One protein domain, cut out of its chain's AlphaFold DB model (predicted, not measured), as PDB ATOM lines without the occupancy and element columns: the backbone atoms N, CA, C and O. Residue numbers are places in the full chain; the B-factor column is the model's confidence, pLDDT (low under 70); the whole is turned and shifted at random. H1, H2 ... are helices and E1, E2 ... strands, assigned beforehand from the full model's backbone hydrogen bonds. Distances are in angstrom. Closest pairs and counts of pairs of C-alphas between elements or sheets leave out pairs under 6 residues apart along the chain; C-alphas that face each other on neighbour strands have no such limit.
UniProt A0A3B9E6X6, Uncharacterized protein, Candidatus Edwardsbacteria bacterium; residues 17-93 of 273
ATOM      1  N   PRO A  17     128.268 -60.771 199.648       92.75
ATOM      2  CA  PRO A  17     128.558 -61.501 198.419       92.75
ATOM      3  C   PRO A  17     128.698 -60.565 197.210       92.75
ATOM      4  O   PRO A  17     128.165 -59.452 197.189       92.75
ATOM      5  N   TYR A  18     129.365 -61.041 196.155       94.81
ATOM      6  CA  TYR A  18     129.316 -60.385 194.847       94.81
ATOM      7  C   TYR A  18     127.972 -60.643 194.172       94.81
ATOM      8  O   TYR A  18     127.541 -61.787 194.024       94.81
ATOM      9  N   LEU A  19     127.327 -59.574 193.717       95.44
ATOM     10  CA  LEU A  19     126.049 -59.614 193.023       95.44
ATOM     11  C   LEU A  19     126.191 -58.954 191.652       95.44
ATOM     12  O   LEU A  19     126.663 -57.818 191.554       95.44
ATOM     13  N   ARG A  20     125.729 -59.643 190.606       96.00
ATOM     14  CA  ARG A  20     125.475 -59.044 189.292       96.00
ATOM     15  C   ARG A  20     124.062 -58.476 189.261       96.00
ATOM     16  O   ARG A  20     123.133 -59.165 189.687       96.00
ATOM     17  N   PHE A  21     123.891 -57.259 188.756       96.69
ATOM     18  CA  PHE A  21     122.558 -56.714 188.503       96.69
ATOM     19  C   PHE A  21     122.071 -57.141 187.113       96.69
ATOM     20  O   PHE A  21     122.641 -56.752 186.099       96.69
ATOM     21  N   ASP A  22     121.029 -57.966 187.077       94.38
ATOM     22  CA  ASP A  22     120.424 -58.522 185.869       94.38
ATOM     23  C   ASP A  22     119.155 -57.748 185.507       94.38
ATOM     24  O   ASP A  22     118.367 -57.360 186.376       94.38
ATOM     25  N   GLY A  23     118.900 -57.599 184.212       93.44
ATOM     26  CA  GLY A  23     117.642 -57.063 183.715       93.44
ATOM     27  C   GLY A  23     117.602 -56.966 182.196       93.44
ATOM     28  O   GLY A  23     118.639 -57.075 181.542       93.44
ATOM     29  N   PRO A  24     116.408 -56.771 181.621       94.44
ATOM     30  CA  PRO A  24     116.273 -56.513 180.198       94.44
ATOM     31  C   PRO A  24     116.798 -55.123 179.820       94.44
ATOM     32  O   PRO A  24     116.657 -54.159 180.579       94.44
ATOM     33  N   VAL A  25     117.327 -55.015 178.603       94.94
ATOM     34  CA  VAL A  25     117.788 -53.759 177.998       94.94
ATOM     35  C   VAL A  25     116.916 -53.469 176.777       94.94
ATOM     36  O   VAL A  25     117.202 -53.928 175.676       94.94
ATOM     37  N   TYR A  26     115.821 -52.745 177.002       92.00
ATOM     38  CA  TYR A  26     114.830 -52.349 175.998       92.00
ATOM     39  C   TYR A  26     114.493 -50.861 176.149       92.00
ATOM     40  O   TYR A  26     114.855 -50.237 177.144       92.00
ATOM     41  N   ASP A  27     113.697 -50.309 175.233       89.69
ATOM     42  CA  ASP A  27     113.263 -48.900 175.281       89.69
ATOM     43  C   ASP A  27     112.441 -48.548 176.532       89.69
ATOM     44  O   ASP A  27     112.383 -47.396 176.964       89.69
ATOM     45  N   ILE A  28     111.803 -49.550 177.143       91.44
ATOM     46  CA  ILE A  28     111.041 -49.395 178.388       91.44
ATOM     47  C   ILE A  28     111.913 -49.495 179.645       91.44
ATOM     48  O   ILE A  28     111.418 -49.226 180.745       91.44
ATOM     49  N   THR A  29     113.190 -49.867 179.514       94.19
ATOM     50  CA  THR A  29     114.100 -50.007 180.650       94.19
ATOM     51  C   THR A  29     114.320 -48.641 181.314       94.19
ATOM     52  O   THR A  29     114.614 -47.660 180.629       94.19
ATOM     53  N   PRO A  30     114.151 -48.519 182.649       94.25
ATOM     54  CA  PRO A  30     114.443 -47.277 183.355       94.25
ATOM     55  C   PRO A  30     115.883 -46.821 183.096       94.25
ATOM     56  O   PRO A  30     116.818 -47.619 183.191       94.25
ATOM     57  N   ARG A  31     116.069 -45.540 182.753       94.00
ATOM     58  CA  ARG A  31     117.376 -44.991 182.346       94.00
ATOM     59  C   ARG A  31     118.415 -45.130 183.452       94.00
ATOM     60  O   ARG A  31     119.575 -45.401 183.164       94.00
ATOM     61  N   GLU A  32     117.984 -45.028 184.703       93.81
ATOM     62  CA  GLU A  32     118.812 -45.221 185.889       93.81
ATOM     63  C   GLU A  32     119.347 -46.656 186.038       93.81
ATOM     64  O   GLU A  32     120.355 -46.868 186.704       93.81
ATOM     65  N   PHE A  33     118.708 -47.652 185.410       95.50
ATOM     66  CA  PHE A  33     119.140 -49.051 185.474       95.50
ATOM     67  C   PHE A  33     120.106 -49.430 184.352       95.50
ATOM     68  O   PHE A  33     120.946 -50.301 184.564       95.50
ATOM     69  N   ILE A  34     120.050 -48.761 183.197       95.94
ATOM     70  CA  ILE A  34     120.945 -49.016 182.055       95.94
ATOM     71  C   ILE A  34     122.431 -49.081 182.451       95.94
ATOM     72  O   ILE A  34     123.071 -50.087 182.129       95.94
ATOM     73  N   PRO A  35     123.013 -48.112 183.187       94.81
ATOM     74  CA  PRO A  35     124.424 -48.197 183.563       94.81
ATOM     75  C   PRO A  35     124.720 -49.369 184.514       94.81
ATOM     76  O   PRO A  35     125.832 -49.890 184.509       94.81
ATOM     77  N   LEU A  36     123.727 -49.849 185.266       96.12
ATOM     78  CA  LEU A  36     123.894 -50.856 186.316       96.12
ATOM     79  C   LEU A  36     123.784 -52.299 185.811       96.12
ATOM     80  O   LEU A  36     124.428 -53.184 186.375       96.12
ATOM     81  N   ILE A  37     122.983 -52.556 184.773       97.19
ATOM     82  CA  ILE A  37     122.771 -53.921 184.258       97.19
ATOM     83  C   ILE A  37     124.100 -54.510 183.759       97.19
ATOM     84  O   ILE A  37     124.896 -53.814 183.125       97.19
ATOM     85  N   ASP A  38     124.329 -55.789 184.061       96.56
ATOM     86  CA  ASP A  38     125.550 -56.561 183.789       96.56
ATOM     87  C   ASP A  38     126.825 -56.040 184.474       96.56
ATOM     88  O   ASP A  38     127.933 -56.448 184.120       96.56
ATOM     89  N   THR A  39     126.694 -55.196 185.501       97.31
ATOM     90  CA  THR A  39     127.809 -54.857 186.402       97.31
ATOM     91  C   THR A  39     127.792 -55.753 187.640       97.31
ATOM     92  O   THR A  39     126.728 -56.209 188.075       97.31
ATOM     93  N   ILE A  40     128.974 -56.039 188.195       97.12
ATOM     94  CA  ILE A  40     129.149 -56.894 189.374       97.12
ATOM     95  C   ILE A  40     129.789 -56.069 190.487       97.12
ATOM     96  O   ILE A  40     130.816 -55.432 190.270       97.12
ATOM     97  N   ARG A  41     129.174 -56.071 191.672       96.62
ATOM     98  CA  ARG A  41     129.662 -55.359 192.865       96.62
ATOM     99  C   ARG A  41     129.376 -56.169 194.122       96.62
ATOM    100  O   ARG A  41     128.513 -57.051 194.101       96.62
ATOM    101  N   ARG A  42     130.064 -55.867 195.221       95.31
ATOM    102  CA  ARG A  42     129.714 -56.385 196.551       95.31
ATOM    103  C   ARG A  42     128.330 -55.888 196.964       95.31
ATOM    104  O   ARG A  42     127.901 -54.796 196.580       95.31
ATOM    105  N   MET A  43     127.623 -56.669 197.774       95.06
ATOM    106  CA  MET A  43     126.291 -56.314 198.265       95.06
ATOM    107  C   MET A  43     126.271 -54.945 198.961       95.06
ATOM    108  O   MET A  43     125.362 -54.153 198.704       95.06
ATOM    109  N   ARG A  44     127.279 -54.624 199.779       95.69
ATOM    110  CA  ARG A  44     127.395 -53.315 200.446       95.69
ATOM    111  C   ARG A  44     127.502 -52.141 199.469       95.69
ATOM    112  O   ARG A  44     126.992 -51.060 199.739       95.69
ATOM    113  N   GLU A  45     128.136 -52.348 198.317       96.56
ATOM    114  CA  GLU A  45     128.279 -51.312 197.289       96.56
ATOM    115  C   GLU A  45     126.941 -51.065 196.590       96.56
ATOM    116  O   GLU A  45     126.574 -49.923 196.331       96.56
ATOM    117  N   TRP A  46     126.159 -52.121 196.355       96.56
ATOM    118  CA  TRP A  46     124.781 -51.978 195.884       96.56
ATOM    119  C   TRP A  46     123.897 -51.242 196.893       96.56
ATOM    120  O   TRP A  46     123.085 -50.403 196.504       96.56
ATOM    121  N   GLN A  47     124.071 -51.519 198.187       95.81
ATOM    122  CA  GLN A  47     123.361 -50.811 199.253       95.81
ATOM    123  C   GLN A  47     123.715 -49.322 199.297       95.81
ATOM    124  O   GLN A  47     122.820 -48.490 199.434       95.81
ATOM    125  N   ALA A  48     124.987 -48.974 199.089       96.25
ATOM    126  CA  ALA A  48     125.425 -47.584 198.972       96.25
ATOM    127  C   ALA A  48     124.793 -46.854 197.769       96.25
ATOM    128  O   ALA A  48     124.577 -45.647 197.827       96.25
ATOM    129  N   LEU A  49     124.428 -47.584 196.707       94.44
ATOM    130  CA  LEU A  49     123.680 -47.069 195.552       94.44
ATOM    131  C   LEU A  49     122.155 -47.007 195.780       94.44
ATOM    132  O   LEU A  49     121.402 -46.749 194.843       94.44
ATOM    133  N   GLY A  50     121.677 -47.254 197.004       94.31
ATOM    134  CA  GLY A  50     120.259 -47.181 197.366       94.31
ATOM    135  C   GLY A  50     119.457 -48.454 197.078       94.31
ATOM    136  O   GLY A  50     118.233 -48.458 197.232       94.31
ATOM    137  N   PHE A  51     120.108 -49.552 196.685       95.00
ATOM    138  CA  PHE A  51     119.436 -50.842 196.549       95.00
ATOM    139  C   PHE A  51     119.318 -51.557 197.897       95.00
ATOM    140  O   PHE A  51     120.090 -51.357 198.826       95.00
ATOM    141  N   SER A  52     118.348 -52.458 198.018       93.19
ATOM    142  CA  SER A  52     118.244 -53.359 199.171       93.19
ATOM    143  C   SER A  52     118.072 -54.793 198.677       93.19
ATOM    144  O   SER A  52     116.944 -55.298 198.683       93.19
ATOM    145  N   PRO A  53     119.151 -55.441 198.190       93.12
ATOM    146  CA  PRO A  53     119.093 -56.832 197.757       93.12
ATOM    147  C   PRO A  53     118.584 -57.716 198.904       93.12
ATOM    148  O   PRO A  53     119.115 -57.670 200.012       93.12
ATOM    149  N   LYS A  54     117.533 -58.507 198.660       91.06
ATOM    150  CA  LYS A  54     116.954 -59.426 199.655       91.06
ATOM    151  C   LYS A  54     117.009 -60.852 199.135       91.06
ATOM    152  O   LYS A  54     116.282 -61.174 198.195       91.06
ATOM    153  N   ARG A  55     117.840 -61.692 199.752       89.50
ATOM    154  CA  ARG A  55     117.907 -63.128 199.457       89.50
ATOM    155  C   ARG A  55     116.604 -63.809 199.896       89.50
ATOM    156  O   ARG A  55     116.062 -63.512 200.957       89.50
ATOM    157  N   MET A  56     116.077 -64.681 199.051       86.50
ATOM    158  CA  MET A  56     114.888 -65.499 199.270       86.50
ATOM    159  C   MET A  56     115.303 -66.910 199.707       86.50
ATOM    160  O   MET A  56     116.438 -67.329 199.479       86.50
ATOM    161  N   GLY A  57     114.376 -67.673 200.293       77.75
ATOM    162  CA  GLY A  57     114.654 -69.025 200.807       77.75
ATOM    163  C   GLY A  57     115.113 -70.043 199.753       77.75
ATOM    164  O   GLY A  57     115.711 -71.051 200.102       77.75
ATOM    165  N   ASN A  58     114.892 -69.767 198.464       78.12
ATOM    166  CA  ASN A  58     115.375 -70.581 197.343       78.12
ATOM    167  C   ASN A  58     116.768 -70.158 196.829       78.12
ATOM    168  O   ASN A  58     117.162 -70.565 195.740       78.12
ATOM    169  N   GLY A  59     117.481 -69.293 197.556       72.12
ATOM    170  CA  GLY A  59     118.811 -68.805 197.182       72.12
ATOM    171  C   GLY A  59     118.825 -67.674 196.145       72.12
ATOM    172  O   GLY A  59     119.872 -67.060 195.958       72.12
ATOM    173  N   ASN A  60     117.689 -67.348 195.521       82.00
ATOM    174  CA  ASN A  60     117.563 -66.216 194.596       82.00
ATOM    175  C   ASN A  60     117.365 -64.893 195.347       82.00
ATOM    176  O   ASN A  60     117.042 -64.890 196.530       82.00
ATOM    177  N   TYR A  61     117.484 -63.755 194.662       91.12
ATOM    178  CA  TYR A  61     117.166 -62.445 195.240       91.12
ATOM    179  C   TYR A  61     115.795 -61.970 194.770       91.12
ATOM    180  O   TYR A  61     115.387 -62.224 193.636       91.12
ATOM    181  N   LYS A  62     115.071 -61.270 195.651       92.50
ATOM    182  CA  LYS A  62     113.763 -60.696 195.330       92.50
ATOM    183  C   LYS A  62     113.914 -59.723 194.151       92.50
ATOM    184  O   LYS A  62     114.701 -58.779 194.265       92.50
ATOM    185  N   PRO A  63     113.164 -59.910 193.051       93.31
ATOM    186  CA  PRO A  63     113.279 -59.034 191.899       93.31
ATOM    187  C   PRO A  63     112.687 -57.651 192.188       93.31
ATOM    188  O   PRO A  63     111.742 -57.491 192.967       93.31
ATOM    189  N   ILE A  64     113.229 -56.654 191.505       94.00
ATOM    190  CA  ILE A  64     112.708 -55.299 191.414       94.00
ATOM    191  C   ILE A  64     111.838 -55.236 190.161       94.00
ATOM    192  O   ILE A  64     112.316 -55.480 189.057       94.00
ATOM    193  N   ILE A  65     110.560 -54.900 190.326       92.94
ATOM    194  CA  ILE A  65     109.620 -54.776 189.208       92.94
ATOM    195  C   ILE A  65     109.445 -53.295 188.869       92.94
ATOM    196  O   ILE A  65     109.088 -52.480 189.733       92.94
ATOM    197  N   ARG A  66     109.709 -52.936 187.610       92.56
ATOM    198  CA  ARG A  66     109.551 -51.574 187.077       92.56
ATOM    199  C   ARG A  66     109.063 -51.639 185.639       92.56
ATOM    200  O   ARG A  66     109.644 -52.358 184.835       92.56
ATOM    201  N   LYS A  67     108.011 -50.875 185.321       89.56
ATOM    202  CA  LYS A  67     107.433 -50.775 183.966       89.56
ATOM    203  C   LYS A  67     107.148 -52.143 183.311       89.56
ATOM    204  O   LYS A  67     107.389 -52.329 182.129       89.56
ATOM    205  N   GLY A  68     106.673 -53.117 184.094       89.31
ATOM    206  CA  GLY A  68     106.395 -54.477 183.608       89.31
ATOM    207  C   GLY A  68     107.631 -55.364 183.391       89.31
ATOM    208  O   GLY A  68     107.482 -56.522 183.017       89.31
ATOM    209  N   CYS A  69     108.838 -54.864 183.659       91.62
ATOM    210  CA  CYS A  69     110.083 -55.623 183.580       91.62
ATOM    211  C   CYS A  69     110.573 -56.074 184.958       91.62
ATOM    212  O   CYS A  69     110.364 -55.392 185.969       91.62
ATOM    213  N   TYR A  70     111.284 -57.200 184.962       93.94
ATOM    214  CA  TYR A  70     111.936 -57.773 186.133       93.94
ATOM    215  C   TYR A  70     113.431 -57.477 186.086       93.94
ATOM    216  O   TYR A  70     114.114 -57.838 185.132       93.94
ATOM    217  N   TYR A  71     113.921 -56.854 187.147       95.06
ATOM    218  CA  TYR A  71     115.337 -56.634 187.413       95.06
ATOM    219  C   TYR A  71     115.696 -57.386 188.684       95.06
ATOM    220  O   TYR A  71     114.830 -57.633 189.526       95.06
ATOM    221  N   GLY A  72     116.949 -57.758 188.874       94.31
ATOM    222  CA  GLY A  72     117.302 -58.507 190.068       94.31
ATOM    223  C   GLY A  72     118.787 -58.648 190.273       94.31
ATOM    224  O   GLY A  72     119.594 -58.280 189.431       94.31
ATOM    225  N   PHE A  73     119.130 -59.204 191.424       95.50
ATOM    226  CA  PHE A  73     120.503 -59.534 191.753       95.50
ATOM    227  C   PHE A  73     120.721 -61.027 191.559       95.50
ATOM    228  O   PHE A  73     119.909 -61.848 191.993       95.50
ATOM    229  N   ARG A  74     121.832 -61.381 190.921       92.19
ATOM    230  CA  ARG A  74     122.312 -62.756 190.844       92.19
ATOM    231  C   ARG A  74     123.618 -62.858 191.603       92.19
ATOM    232  O   ARG A  74     124.586 -62.179 191.270       92.19
ATOM    233  N   GLU A  75     123.631 -63.715 192.611       92.00
ATOM    234  CA  GLU A  75     124.836 -63.987 193.380       92.00
ATOM    235  C   GLU A  75     125.880 -64.693 192.520       92.00
ATOM    236  O   GLU A  75     125.581 -65.644 191.792       92.00
ATOM    237  N   LYS A  76     127.110 -64.192 192.595       90.25
ATOM    238  CA  LYS A  76     128.291 -64.783 191.985       90.25
ATOM    239  C   LYS A  76     129.073 -65.474 193.083       90.25
ATOM    240  O   LYS A  76     129.881 -64.863 193.773       90.25
ATOM    241  N   THR A  77     128.787 -66.761 193.253       82.75
ATOM    242  CA  THR A  77     129.481 -67.605 194.235       82.75
ATOM    243  C   THR A  77     130.956 -67.782 193.874       82.75
ATOM    244  O   THR A  77     131.784 -67.989 194.753       82.75
ATOM    245  N   HIS A  78     131.272 -67.699 192.581       84.75
ATOM    246  CA  HIS A  78     132.605 -67.797 192.006       84.75
ATOM    247  C   HIS A  78     132.734 -66.678 190.974       84.75
ATOM    248  O   HIS A  78     131.801 -66.472 190.196       84.75
ATOM    249  N   LEU A  79     133.863 -65.967 190.976       89.38
ATOM    250  CA  LEU A  79     134.197 -65.032 189.908       89.38
ATOM    251  C   LEU A  79     135.179 -65.707 188.960       89.38
ATOM    252  O   LEU A  79     136.278 -66.098 189.356       89.38
ATOM    253  N   HIS A  80     134.786 -65.827 187.701       90.81
ATOM    254  CA  HIS A  80     135.719 -66.143 186.629       90.81
ATOM    255  C   HIS A  80     136.637 -64.940 186.347       90.81
ATOM    256  O   HIS A  80     136.393 -63.828 186.815       90.81
ATOM    257  N   GLU A  81     137.701 -65.151 185.571       92.50
ATOM    258  CA  GLU A  81     138.702 -64.119 185.250       92.50
ATOM    259  C   GLU A  81     138.056 -62.830 184.716       92.50
ATOM    260  O   GLU A  81     138.233 -61.757 185.289       92.50
ATOM    261  N   ILE A  82     137.169 -62.959 183.726       92.38
ATOM    262  CA  ILE A  82     136.419 -61.830 183.164       92.38
ATOM    263  C   ILE A  82     135.538 -61.114 184.201       92.38
ATOM    264  O   ILE A  82     135.390 -59.897 184.174       92.38
ATOM    265  N   GLU A  83     134.942 -61.846 185.140       94.56
ATOM    266  CA  GLU A  83     134.100 -61.251 186.181       94.56
ATOM    267  C   GLU A  83     134.954 -60.509 187.213       94.56
ATOM    268  O   GLU A  83     134.537 -59.478 187.731       94.56
ATOM    269  N   THR A  84     136.171 -60.995 187.463       95.44
ATOM    270  CA  THR A  84     137.152 -60.342 188.334       95.44
ATOM    271  C   THR A  84     137.612 -59.015 187.727       95.44
ATOM    272  O   THR A  84     137.620 -57.994 188.414       95.44
ATOM    273  N   GLU A  85     137.909 -58.996 186.426       95.69
ATOM    274  CA  GLU A  85     138.207 -57.762 185.687       95.69
ATOM    275  C   GLU A  85     137.021 -56.786 185.680       95.69
ATOM    276  O   GLU A  85     137.205 -55.576 185.846       95.69
ATOM    277  N   ALA A  86     135.793 -57.291 185.519       96.50
ATOM    278  CA  ALA A  86     134.582 -56.469 185.535       96.50
ATOM    279  C   ALA A  86     134.379 -55.804 186.902       96.50
ATOM    280  O   ALA A  86     134.093 -54.610 186.965       96.50
ATOM    281  N   VAL A  87     134.589 -56.546 187.995       96.50
ATOM    282  CA  VAL A  87     134.558 -55.998 189.360       96.50
ATOM    283  C   VAL A  87     135.621 -54.914 189.532       96.50
ATOM    284  O   VAL A  87     135.308 -53.830 190.016       96.50
ATOM    285  N   ALA A  88     136.861 -55.180 189.115       95.38
ATOM    286  CA  ALA A  88     137.974 -54.248 189.295       95.38
ATOM    287  C   ALA A  88     137.804 -52.943 188.498       95.38
ATOM    288  O   ALA A  88     138.179 -51.872 188.969       95.38
ATOM    289  N   SER A  89     137.236 -53.026 187.294       95.69
ATOM    290  CA  SER A  89     137.044 -51.879 186.398       95.69
ATOM    291  C   SER A  89     135.686 -51.186 186.553       95.69
ATOM    292  O   SER A  89     135.502 -50.081 186.047       95.69
ATOM    293  N   GLY A  90     134.717 -51.831 187.209       95.19
ATOM    294  CA  GLY A  90     133.323 -51.385 187.279       95.19
ATOM    295  C   GLY A  90     132.561 -51.483 185.951       95.19
ATOM    296  O   GLY A  90     131.421 -51.016 185.876       95.19
ATOM    297  N   LYS A  91     133.172 -52.068 184.913       97.38
ATOM    298  CA  LYS A  91     132.599 -52.186 183.571       97.38
ATOM    299  C   LYS A  91     131.639 -53.366 183.456       97.38
ATOM    300  O   LYS A  91     131.617 -54.280 184.283       97.38
ATOM    301  N   LYS A  92     130.836 -53.359 182.395       97.50
ATOM    302  CA  LYS A  92     129.897 -54.439 182.084       97.50
ATOM    303  C   LYS A  92     130.644 -55.712 181.699       97.50
ATOM    304  O   LYS A  92     131.584 -55.681 180.903       97.50
ATOM    305  N   VAL A  93     130.174 -56.837 182.232       96.12
ATOM    306  CA  VAL A  93     130.763 -58.164 181.986       96.12
ATOM    307  C   VAL A  93     130.239 -58.835 180.712       96.12
ATOM    308  O   VAL A  93     130.786 -59.840 180.261       96.12
TER     309      VAL A  93
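What this domain is: This is residues 17 to 93 of the 273 residues of an uncharacterized protein of Candidatus Edwardsbacteria bacterium (UniProt A0A3B9E6X6). What is the main shape? It is one small antiparallel sheet of four strands, curled like part of a barrel, with two short helices by its E2 and E1 side: H2 crosses one face there and H1 stands up from the opposite face. Two long loops, residues 23 to 39 and 49 to 63, join E1 to E2 and H1 to E3. What is it made of? The printed part has 77 residues, with two named helices and four named strands in the chain order E1, E2, H1, E3, E4, H2; the sheet order is E2, E1, E4, E3, and the class is mixed, with 34 residues, under half, in named elements. How large is its outline? It is compact and rounded, with a radius of gyration of the C-alphas of 12.2 A and spans of 33 by 29 by 21 A.

How they stand to each other: How do the strands pair? E4, residues 69 to 76, is staggered: residues 72 to 76 pair with E1, residues 18 to 22, where N 20 and O 74 are 2.9 A apart, and residues 69 to 71 pair with E3, residues 64 to 66, where N 64 and O 71 are 2.7 A apart. E1 also forms a hairpin with the edge strand E2, residues 40 to 42, where N 19 and O 41 are 2.8 A apart; E3 and E4 form the other hairpin. Where are the helices? H2, residues 81 to 89, is on the sheet at a height of 9.7 A, over E2 and E1, and runs across the strands at 84 degrees to E1 on the local plane; its closest C-alphas to E2 are those of Val 87 and Ile 40, 5.5 A apart. H1, residues 43 to 48, is on the opposite face at a height of 10.0 A and stands up from the sheet at 45 degrees; its closest C-alphas to E1 are those of Met 43 and Tyr 18, 6.1 A apart. Are the helix backbones complete? In H1 and H2 every O i to N i+4 pair is within hydrogen-bond range.

Where its parts are: Where does the first element begin? C-alpha 18 of E1 is at (129.316, -60.385, 194.847), and E1 is 12.8 A long. Which strand is longest? E4 runs 22.0 A, from C-alpha 69 at (110.083, -55.623, 183.580). How long are the helices? H1 is 8.8 A and H2 12.4 A, with C-alpha 89 at (137.044, -51.879, 186.398).

The domain as a whole: How far does it reach? The two C-alphas farthest apart, those of Lys 67 and Glu 81, are 34.0 A apart. Which links are long? Those from E1 to E2 and from H1 to E3 are long. Is it unbroken and confident? The printed part has no cut, its mean pLDDT is 92.9, and no printed residue is under 70.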